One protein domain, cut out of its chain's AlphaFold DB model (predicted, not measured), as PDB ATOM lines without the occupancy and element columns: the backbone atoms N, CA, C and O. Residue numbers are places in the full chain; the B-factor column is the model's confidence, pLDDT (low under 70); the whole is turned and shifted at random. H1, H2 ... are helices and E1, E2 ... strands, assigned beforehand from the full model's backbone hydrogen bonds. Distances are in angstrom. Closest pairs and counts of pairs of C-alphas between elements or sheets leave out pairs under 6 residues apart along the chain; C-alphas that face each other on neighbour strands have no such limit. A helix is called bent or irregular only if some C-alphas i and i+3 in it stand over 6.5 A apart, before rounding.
ATOM      1  N   ASN A 100      34.398  30.970 -52.188       53.00
ATOM      2  CA  ASN A 100      34.526  30.384 -50.859       53.00
ATOM      3  C   ASN A 100      33.424  31.004 -49.998       53.00
ATOM      4  O   ASN A 100      33.588  32.110 -49.474       53.00
ATOM      5  N   THR A 101      32.268  30.358 -49.925       67.56
ATOM      6  CA  THR A 101      31.242  30.747 -48.973       67.56
ATOM      7  C   THR A 101      31.763  30.343 -47.598       67.56
ATOM      8  O   THR A 101      32.174  29.209 -47.372       67.56
ATOM      9  N   ASN A 102      31.829  31.298 -46.666       84.75
ATOM     10  CA  ASN A 102      32.238  31.042 -45.277       84.75
ATOM     11  C   ASN A 102      31.115  30.334 -44.496       84.75
ATOM     12  O   ASN A 102      30.894  30.619 -43.318       84.75
ATOM     13  N   PHE A 103      30.348  29.478 -45.167       85.94
ATOM     14  CA  PHE A 103      29.225  28.798 -44.566       85.94
ATOM     15  C   PHE A 103      29.752  27.738 -43.603       85.94
ATOM     16  O   PHE A 103      30.518  26.849 -43.970       85.94
ATOM     17  N   ARG A 104      29.369  27.875 -42.335       90.75
ATOM     18  CA  ARG A 104      29.645  26.896 -41.293       90.75
ATOM     19  C   ARG A 104      28.462  26.877 -40.342       90.75
ATOM     20  O   ARG A 104      28.248  27.837 -39.605       90.75
ATOM     21  N   LEU A 105      27.707  25.789 -40.364       90.31
ATOM     22  CA  LEU A 105      26.585  25.554 -39.465       90.31
ATOM     23  C   LEU A 105      26.911  24.339 -38.605       90.31
ATOM     24  O   LEU A 105      27.101  23.259 -39.145       90.31
ATOM     25  N   THR A 106      26.965  24.492 -37.287       90.31
ATOM     26  CA  THR A 106      27.096  23.353 -36.369       90.31
ATOM     27  C   THR A 106      25.743  23.084 -35.722       90.31
ATOM     28  O   THR A 106      25.176  23.975 -35.092       90.31
ATOM     29  N   LEU A 107      25.208  21.880 -35.919       87.75
ATOM     30  CA  LEU A 107      23.977  21.403 -35.299       87.75
ATOM     31  C   LEU A 107      24.315  20.313 -34.295       87.75
ATOM     32  O   LEU A 107      25.069  19.400 -34.609       87.75
ATOM     33  N   ASN A 108      23.700  20.379 -33.124       84.94
ATOM     34  CA  ASN A 108      23.733  19.271 -32.188       84.94
ATOM     35  C   ASN A 108      22.631  18.275 -32.587       84.94
ATOM     36  O   ASN A 108      21.442  18.614 -32.574       84.94
ATOM     37  N   VAL A 109      23.035  17.090 -33.035       83.12
ATOM     38  CA  VAL A 109      22.147  16.029 -33.512       83.12
ATOM     39  C   VAL A 109      22.021  14.975 -32.422       83.12
ATOM     40  O   VAL A 109      23.013  14.401 -31.984       83.12
ATOM     41  N   ILE A 110      20.782  14.714 -32.010       82.75
ATOM     42  CA  ILE A 110      20.450  13.722 -30.988       82.75
ATOM     43  C   ILE A 110      19.803  12.529 -31.687       82.75
ATOM     44  O   ILE A 110      18.705  12.634 -32.237       82.75
ATOM     45  N   MET A 111      20.486  11.394 -31.654       76.69
ATOM     46  CA  MET A 111      20.002  10.110 -32.129       76.69
ATOM     47  C   MET A 111      19.248   9.421 -30.998       76.69
ATOM     48  O   MET A 111      19.834   8.992 -30.006       76.69
ATOM     49  N   VAL A 112      17.930   9.313 -31.141       69.94
ATOM     50  CA  VAL A 112      17.095   8.558 -30.204       69.94
ATOM     51  C   VAL A 112      16.646   7.282 -30.914       69.94
ATOM     52  O   VAL A 112      16.034   7.391 -31.980       69.94
ATOM     53  N   PRO A 113      16.932   6.080 -30.378       53.69
ATOM     54  CA  PRO A 113      16.373   4.855 -30.933       53.69
ATOM     55  C   PRO A 113      14.846   4.957 -30.930       53.69
ATOM     56  O   PRO A 113      14.253   5.539 -30.021       53.69
ATOM     57  N   PHE A 114      14.193   4.428 -31.961       47.66
ATOM     58  CA  PHE A 114      12.740   4.487 -32.060       47.66
ATOM     59  C   PHE A 114      12.104   3.675 -30.921       47.66
ATOM     60  O   PHE A 114      12.051   2.446 -30.968       47.66
ATOM     61  N   ILE A 115      11.617   4.359 -29.886       45.75
ATOM     62  CA  ILE A 115      10.865   3.740 -28.795       45.75
ATOM     63  C   ILE A 115       9.383   3.837 -29.158       45.75
ATOM     64  O   ILE A 115       8.830   4.929 -29.258       45.75
ATOM     65  N   ASN A 116       8.718   2.690 -29.314       38.31
ATOM     66  CA  ASN A 116       7.310   2.586 -29.732       38.31
ATOM     67  C   ASN A 116       6.300   3.067 -28.660       38.31
ATOM     68  O   ASN A 116       5.112   2.758 -28.717       38.31
ATOM     69  N   SER A 117       6.766   3.805 -27.651       41.00
ATOM     70  CA  SER A 117       5.946   4.408 -26.610       41.00
ATOM     71  C   SER A 117       6.125   5.920 -26.659       41.00
ATOM     72  O   SER A 117       7.245   6.398 -26.486       41.00
ATOM     73  N   ASN A 118       5.031   6.671 -26.821       42.72
ATOM     74  CA  ASN A 118       4.968   8.140 -26.729       42.72
ATOM     75  C   ASN A 118       5.241   8.653 -25.296       42.72
ATOM     76  O   ASN A 118       4.508   9.486 -24.762       42.72
ATOM     77  N   ARG A 119       6.265   8.130 -24.620       45.88
ATOM     78  CA  ARG A 119       6.704   8.641 -23.327       45.88
ATOM     79  C   ARG A 119       7.631   9.820 -23.578       45.88
ATOM     80  O   ARG A 119       8.611   9.710 -24.307       45.88
ATOM     81  N   LEU A 120       7.297  10.951 -22.967       43.03
ATOM     82  CA  LEU A 120       8.186  12.099 -22.891       43.03
ATOM     83  C   LEU A 120       9.447  11.655 -22.133       43.03
ATOM     84  O   LEU A 120       9.375  11.360 -20.942       43.03
ATOM     85  N   VAL A 121      10.580  11.563 -22.826       50.91
ATOM     86  CA  VAL A 121      11.866  11.272 -22.186       50.91
ATOM     87  C   VAL A 121      12.438  12.605 -21.714       50.91
ATOM     88  O   VAL A 121      12.903  13.416 -22.515       50.91
ATOM     89  N   THR A 122      12.366  12.865 -20.412       57.78
ATOM     90  CA  THR A 122      13.143  13.934 -19.781       57.78
ATOM     91  C   THR A 122      14.528  13.388 -19.479       57.78
ATOM     92  O   THR A 122      14.674  12.510 -18.632       57.78
ATOM     93  N   VAL A 123      15.532  13.870 -20.206       60.91
ATOM     94  CA  VAL A 123      16.935  13.513 -19.977       60.91
ATOM     95  C   VAL A 123      17.521  14.527 -18.995       60.91
ATOM     96  O   VAL A 123      17.677  15.701 -19.347       60.91
ATOM     97  N   ASP A 124      17.818  14.088 -17.771       70.94
ATOM     98  CA  ASP A 124      18.536  14.905 -16.784       70.94
ATOM     99  C   ASP A 124      19.976  15.168 -17.251       70.94
ATOM    100  O   ASP A 124      20.532  14.393 -18.026       70.94
ATOM    101  N   VAL A 125      20.598  16.252 -16.775       72.88
ATOM    102  CA  VAL A 125      21.931  16.717 -17.226       72.88
ATOM    103  C   VAL A 125      23.006  15.621 -17.145       72.88
ATOM    104  O   VAL A 125      23.828  15.518 -18.044       72.88
ATOM    105  N   GLU A 126      22.961  14.751 -16.135       71.00
ATOM    106  CA  GLU A 126      23.912  13.635 -15.983       71.00
ATOM    107  C   GLU A 126      23.769  12.573 -17.091       71.00
ATOM    108  O   GLU A 126      24.745  11.956 -17.506       71.00
ATOM    109  N   HIS A 127      22.565  12.395 -17.640       75.88
ATOM    110  CA  HIS A 127      22.319  11.459 -18.736       75.88
ATOM    111  C   HIS A 127      22.722  12.037 -20.100       75.88
ATOM    112  O   HIS A 127      22.926  11.275 -21.042       75.88
ATOM    113  N   TRP A 128      22.874  13.361 -20.227       77.75
ATOM    114  CA  TRP A 128      23.379  13.986 -21.457       77.75
ATOM    115  C   TRP A 128      24.839  13.638 -21.724       77.75
ATOM    116  O   TRP A 128      25.187  13.364 -22.871       77.75
ATOM    117  N   GLU A 129      25.672  13.615 -20.682       78.81
ATOM    118  CA  GLU A 129      27.075  13.205 -20.803       78.81
ATOM    119  C   GLU A 129      27.162  11.740 -21.238       78.81
ATOM    120  O   GLU A 129      27.852  11.437 -22.202       78.81
ATOM    121  N   ILE A 130      26.344  10.858 -20.652       76.25
ATOM    122  CA  ILE A 130      26.281   9.442 -21.043       76.25
ATOM    123  C   ILE A 130      25.852   9.282 -22.509       76.25
ATOM    124  O   ILE A 130      26.457   8.519 -23.254       76.25
ATOM    125  N   LEU A 131      24.815   9.997 -22.956       74.88
ATOM    126  CA  LEU A 131      24.362   9.925 -24.350       74.88
ATOM    127  C   LEU A 131      25.397  10.505 -25.330       74.88
ATOM    128  O   LEU A 131      25.526  10.003 -26.448       74.88
ATOM    129  N   SER A 132      26.147  11.528 -24.918       81.38
ATOM    130  CA  SER A 132      27.287  12.053 -25.673       81.38
ATOM    131  C   SER A 132      28.430  11.036 -25.748       81.38
ATOM    132  O   SER A 132      28.960  10.800 -26.831       81.38
ATOM    133  N   ASP A 133      28.771  10.386 -24.633       80.50
ATOM    134  CA  ASP A 133      29.826   9.368 -24.549       80.50
ATOM    135  C   ASP A 133      29.486   8.116 -25.371       80.50
ATOM    136  O   ASP A 133      30.366   7.498 -25.970       80.50
ATOM    137  N   LEU A 134      28.198   7.771 -25.465       75.62
ATOM    138  CA  LEU A 134      27.682   6.702 -26.326       75.62
ATOM    139  C   LEU A 134      27.610   7.096 -27.813       75.62
ATOM    140  O   LEU A 134      27.193   6.287 -28.642       75.62
ATOM    141  N   GLY A 135      27.974   8.331 -28.166       80.81
ATOM    142  CA  GLY A 135      27.917   8.837 -29.536       80.81
ATOM    143  C   GLY A 135      26.498   9.053 -30.062       80.81
ATOM    144  O   GLY A 135      26.321   9.225 -31.266       80.81
ATOM    145  N   LEU A 136      25.484   9.054 -29.190       78.56
ATOM    146  CA  LEU A 136      24.091   9.341 -29.548       78.56
ATOM    147  C   LEU A 136      23.830  10.844 -29.671       78.56
ATOM    148  O   LEU A 136      22.856  11.243 -30.297       78.56
ATOM    149  N   ILE A 137      24.695  11.680 -29.106       83.69
ATOM    150  CA  ILE A 137      24.649  13.134 -29.250       83.69
ATOM    151  C   ILE A 137      25.935  13.564 -29.937       83.69
ATOM    152  O   ILE A 137      27.020  13.343 -29.406       83.69
ATOM    153  N   GLN A 138      25.822  14.143 -31.131       85.88
ATOM    154  CA  GLN A 138      26.979  14.559 -31.920       85.88
ATOM    155  C   GLN A 138      26.790  15.969 -32.469       85.88
ATOM    156  O   GLN A 138      25.739  16.311 -33.011       85.88
ATOM    157  N   ASP A 139      27.841  16.780 -32.378       88.69
ATOM    158  CA  ASP A 139      27.891  18.081 -33.036       88.69
ATOM    159  C   ASP A 139      28.311  17.904 -34.501       88.69
ATOM    160  O   ASP A 139      29.476  17.662 -34.823       88.69
ATOM    161  N   VAL A 140      27.354  18.063 -35.408       91.06
ATOM    162  CA  VAL A 140      27.558  17.961 -36.852       91.06
ATOM    163  C   VAL A 140      27.816  19.339 -37.433       91.06
ATOM    164  O   VAL A 140      26.965  20.223 -37.357       91.06
ATOM    165  N   THR A 141      28.988  19.534 -38.037       91.88
ATOM    166  CA  THR A 141      29.337  20.796 -38.700       91.88
ATOM    167  C   THR A 141      29.200  20.671 -40.214       91.88
ATOM    168  O   THR A 141      29.990  19.991 -40.858       91.88
ATOM    169  N   PHE A 142      28.242  21.395 -40.779       92.31
ATOM    170  CA  PHE A 142      28.028  21.548 -42.211       92.31
ATOM    171  C   PHE A 142      28.883  22.687 -42.749       92.31
ATOM    172  O   PHE A 142      28.757  23.834 -42.310       92.31
ATOM    173  N   THR A 143      29.747  22.371 -43.708       92.94
ATOM    174  CA  THR A 143      30.560  23.353 -44.444       92.94
ATOM    175  C   THR A 143      30.056  23.594 -45.862       92.94
ATOM    176  O   THR A 143      30.473  24.556 -46.497       92.94
ATOM    177  N   ASP A 144      29.173  22.729 -46.363       89.38
ATOM    178  CA  ASP A 144      28.488  22.901 -47.641       89.38
ATOM    179  C   ASP A 144      27.039  23.328 -47.376       89.38
ATOM    180  O   ASP A 144      26.306  22.664 -46.643       89.38
ATOM    181  N   GLU A 145      26.648  24.467 -47.942       89.44
ATOM    182  CA  GLU A 145      25.282  24.997 -47.865       89.44
ATOM    183  C   GLU A 145      24.327  24.310 -48.850       89.44
ATOM    184  O   GLU A 145      23.111  24.512 -48.794       89.44
ATOM    185  N   SER A 146      24.862  23.502 -49.770       89.75
ATOM    186  CA  SER A 146      24.064  22.750 -50.721       89.75
ATOM    187  C   SER A 146      23.288  21.633 -50.022       89.75
ATOM    188  O   SER A 146      23.782  20.947 -49.128       89.75
ATOM    189  N   ALA A 147      22.058  21.404 -50.482       79.88
ATOM    190  CA  ALA A 147      21.220  20.297 -50.029       79.88
ATOM    191  C   ALA A 147      21.947  18.940 -50.088       79.88
ATOM    192  O   ALA A 147      21.823  18.133 -49.173       79.88
ATOM    193  N   VAL A 148      22.736  18.725 -51.147       86.62
ATOM    194  CA  VAL A 148      23.497  17.488 -51.369       86.62
ATOM    195  C   VAL A 148      24.624  17.350 -50.348       86.62
ATOM    196  O   VAL A 148      24.805  16.274 -49.792       86.62
ATOM    197  N   GLY A 149      25.350  18.432 -50.057       89.94
ATOM    198  CA  GLY A 149      26.409  18.421 -49.052       89.94
ATOM    199  C   GLY A 149      25.884  18.210 -47.636       89.94
ATOM    200  O   GLY A 149      26.495  17.475 -46.859       89.94
ATOM    201  N   ILE A 150      24.721  18.784 -47.310       85.25
ATOM    202  CA  ILE A 150      24.033  18.545 -46.034       85.25
ATOM    203  C   ILE A 150      23.619  17.073 -45.913       85.25
ATOM    204  O   ILE A 150      23.917  16.436 -44.905       85.25
ATOM    205  N   GLU A 151      22.975  16.519 -46.941       79.19
ATOM    206  CA  GLU A 151      22.536  15.118 -46.972       79.19
ATOM    207  C   GLU A 151      23.718  14.144 -46.881       79.19
ATOM    208  O   GLU A 151      23.681  13.193 -46.098       79.19
ATOM    209  N   GLN A 152      24.797  14.409 -47.617       84.06
ATOM    210  CA  GLN A 152      26.002  13.589 -47.581       84.06
ATOM    211  C   GLN A 152      26.673  13.637 -46.202       84.06
ATOM    212  O   GLN A 152      27.004  12.588 -45.656       84.06
ATOM    213  N   THR A 153      26.786  14.822 -45.594       88.44
ATOM    214  CA  THR A 153      27.341  14.985 -44.236       88.44
ATOM    215  C   THR A 153      26.503  14.230 -43.199       88.44
ATOM    216  O   THR A 153      27.053  13.554 -42.333       88.44
ATOM    217  N   LEU A 154      25.169  14.289 -43.298       82.06
ATOM    218  CA  LEU A 154      24.276  13.520 -42.425       82.06
ATOM    219  C   LEU A 154      24.413  12.009 -42.644       82.06
ATOM    220  O   LEU A 154      24.423  11.260 -41.674       82.06
ATOM    221  N   THR A 155      24.550  11.561 -43.892       78.69
ATOM    222  CA  THR A 155      24.684  10.133 -44.230       78.69
ATOM    223  C   THR A 155      26.023   9.557 -43.768       78.69
ATOM    224  O   THR A 155      26.076   8.424 -43.303       78.69
ATOM    225  N   GLU A 156      27.108  10.330 -43.874       81.50
ATOM    226  CA  GLU A 156      28.443   9.923 -43.419       81.50
ATOM    227  C   GLU A 156      28.531   9.834 -41.890       81.50
ATOM    228  O   GLU A 156      29.202   8.947 -41.364       81.50
ATOM    229  N   ILE A 157      27.845  10.729 -41.173       78.12
ATOM    230  CA  ILE A 157      27.889  10.789 -39.705       78.12
ATOM    231  C   ILE A 157      26.861   9.852 -39.058       78.12
ATOM    232  O   ILE A 157      27.090   9.350 -37.958       78.12
ATOM    233  N   ILE A 158      25.743   9.583 -39.737       74.69
ATOM    234  CA  ILE A 158      24.646   8.752 -39.234       74.69
ATOM    235  C   ILE A 158      24.529   7.491 -40.108       74.69
ATOM    236  O   ILE A 158      23.623   7.396 -40.944       74.69
ATOM    237  N   PRO A 159      25.406   6.485 -39.918       56.56
ATOM    238  CA  PRO A 159      25.398   5.265 -40.731       56.56
ATOM    239  C   PRO A 159      24.063   4.503 -40.660       56.56
ATOM    240  O   PRO A 159      23.668   3.858 -41.628       56.56
ATOM    241  N   ILE A 160      23.305   4.662 -39.568       52.09
ATOM    242  CA  ILE A 160      21.985   4.041 -39.355       52.09
ATOM    243  C   ILE A 160      20.960   4.462 -40.431       52.09
ATOM    244  O   ILE A 160      20.077   3.675 -40.774       52.09
ATOM    245  N   ILE A 161      21.089   5.653 -41.037       44.38
ATOM    246  CA  ILE A 161      20.165   6.121 -42.090       44.38
ATOM    247  C   ILE A 161      20.265   5.254 -43.361       44.38
ATOM    248  O   ILE A 161      19.257   5.084 -44.050       44.38
ATOM    249  N   GLN A 162      21.421   4.633 -43.646       45.66
ATOM    250  CA  GLN A 162      21.537   3.685 -44.766       45.66
ATOM    251  C   GLN A 162      20.734   2.396 -44.535       45.66
ATOM    252  O   GLN A 162      20.246   1.805 -45.499       45.66
ATOM    253  N   GLU A 163      20.564   1.975 -43.281       41.78
ATOM    254  CA  GLU A 163      19.918   0.705 -42.933       41.78
ATOM    255  C   GLU A 163      18.411   0.860 -42.675       41.78
ATOM    256  O   GLU A 163      17.628   0.018 -43.109       41.78
ATOM    257  N   THR A 164      17.959   1.969 -42.078       43.75
ATOM    258  CA  THR A 164      16.535   2.166 -41.728       43.75
ATOM    259  C   THR A 164      15.629   2.579 -42.896       43.75
ATOM    260  O   THR A 164      14.408   2.614 -42.746       43.75
ATOM    261  N   GLY A 165      16.203   2.903 -44.061       36.22
ATOM    262  CA  GLY A 165      15.454   3.214 -45.286       36.22
ATOM    263  C   GLY A 165      14.987   1.982 -46.072       36.22
ATOM    264  O   GLY A 165      14.195   2.115 -47.009       36.22
ATOM    265  N   ARG A 166      15.452   0.781 -45.710       39.91
ATOM    266  CA  ARG A 166      14.893  -0.471 -46.228       39.91
ATOM    267  C   ARG A 166      13.755  -0.907 -45.318       39.91
ATOM    268  O   ARG A 166      13.903  -0.909 -44.102       39.91
ATOM    269  N   GLN A 167      12.620  -1.260 -45.924       46.47
ATOM    270  CA  GLN A 167      11.592  -2.075 -45.278       46.47
ATOM    271  C   GLN A 167      12.317  -3.166 -44.490       46.47
ATOM    272  O   GLN A 167      13.081  -3.921 -45.087       46.47
TER     273      GLN A 167
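AT A GLANCE: This is residues 100 to 167 of the 563 residues of an uncharacterized protein of Rhizophagus irregularis (UniProt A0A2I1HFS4). A narrow two-stranded ribbon, E1 and E2, has the helix H2 packed along E2 and the helix H1 at the end where E1 stops and E2 starts. A long loop, residues 111 to 124, swings out from the ribbon before coming back to H1, and its residues 114 to 120 stick out, as do residues 161 to 167, the last of the printed part, of which 161 to 164 belong to H3. The printed part has 68 residues with three named helices and two named strands, in the order E1 H1 E2 H2 H3; the strands are antiparallel and the class is mixed. It is loose, with a radius of gyration of the C-alphas of 14.6 A and spans of 43 by 34 by 19 A.

HOW THE PARTS SIT: E1, residues 105 to 110, and E2, residues 137 to 142, are antiparallel neighbours at 156 degrees; N 107 and O 140 are 2.8 A apart and N 142 and O 105 2.7 A, within hydrogen-bond range. The closest C-alphas of H1, residues 125 to 133, and E2 are those of Leu 131 and Ile 137, 5.9 A apart. Those of E2 and H2, residues 147 to 157, are Phe 142 and Ile 150, 6.3 A. H2 and H3, residues 160 to 164, are close but not clearly touching, with the C-alphas of Thr 155 and Ile 161 nearest at 6.4 A. H1 is apart from H2 and H3. Every O i to N i+4 pair is within hydrogen-bond range in H2 and H3, and 3 of 5 in H1.

IN THESE COORDINATES: E1 begins at C-alpha 105 (26.585, 25.554, -39.465) and is 15.8 A long. H1 is 13.0 A, E2 15.8 A, H2 15.5 A and H3 6.2 A, ending at C-alpha 164 (16.535, 2.166, -41.728).

THE WHOLE: The C-alphas farthest apart, Asn 100 and Ser 117, are 45.6 A apart. The printed part has no cut, and E1 to H1 is a long link of 14 residues. The mean pLDDT of the printed part is 71.5, with residues 100 to 101, 112 to 123 and 159 to 167 under 70.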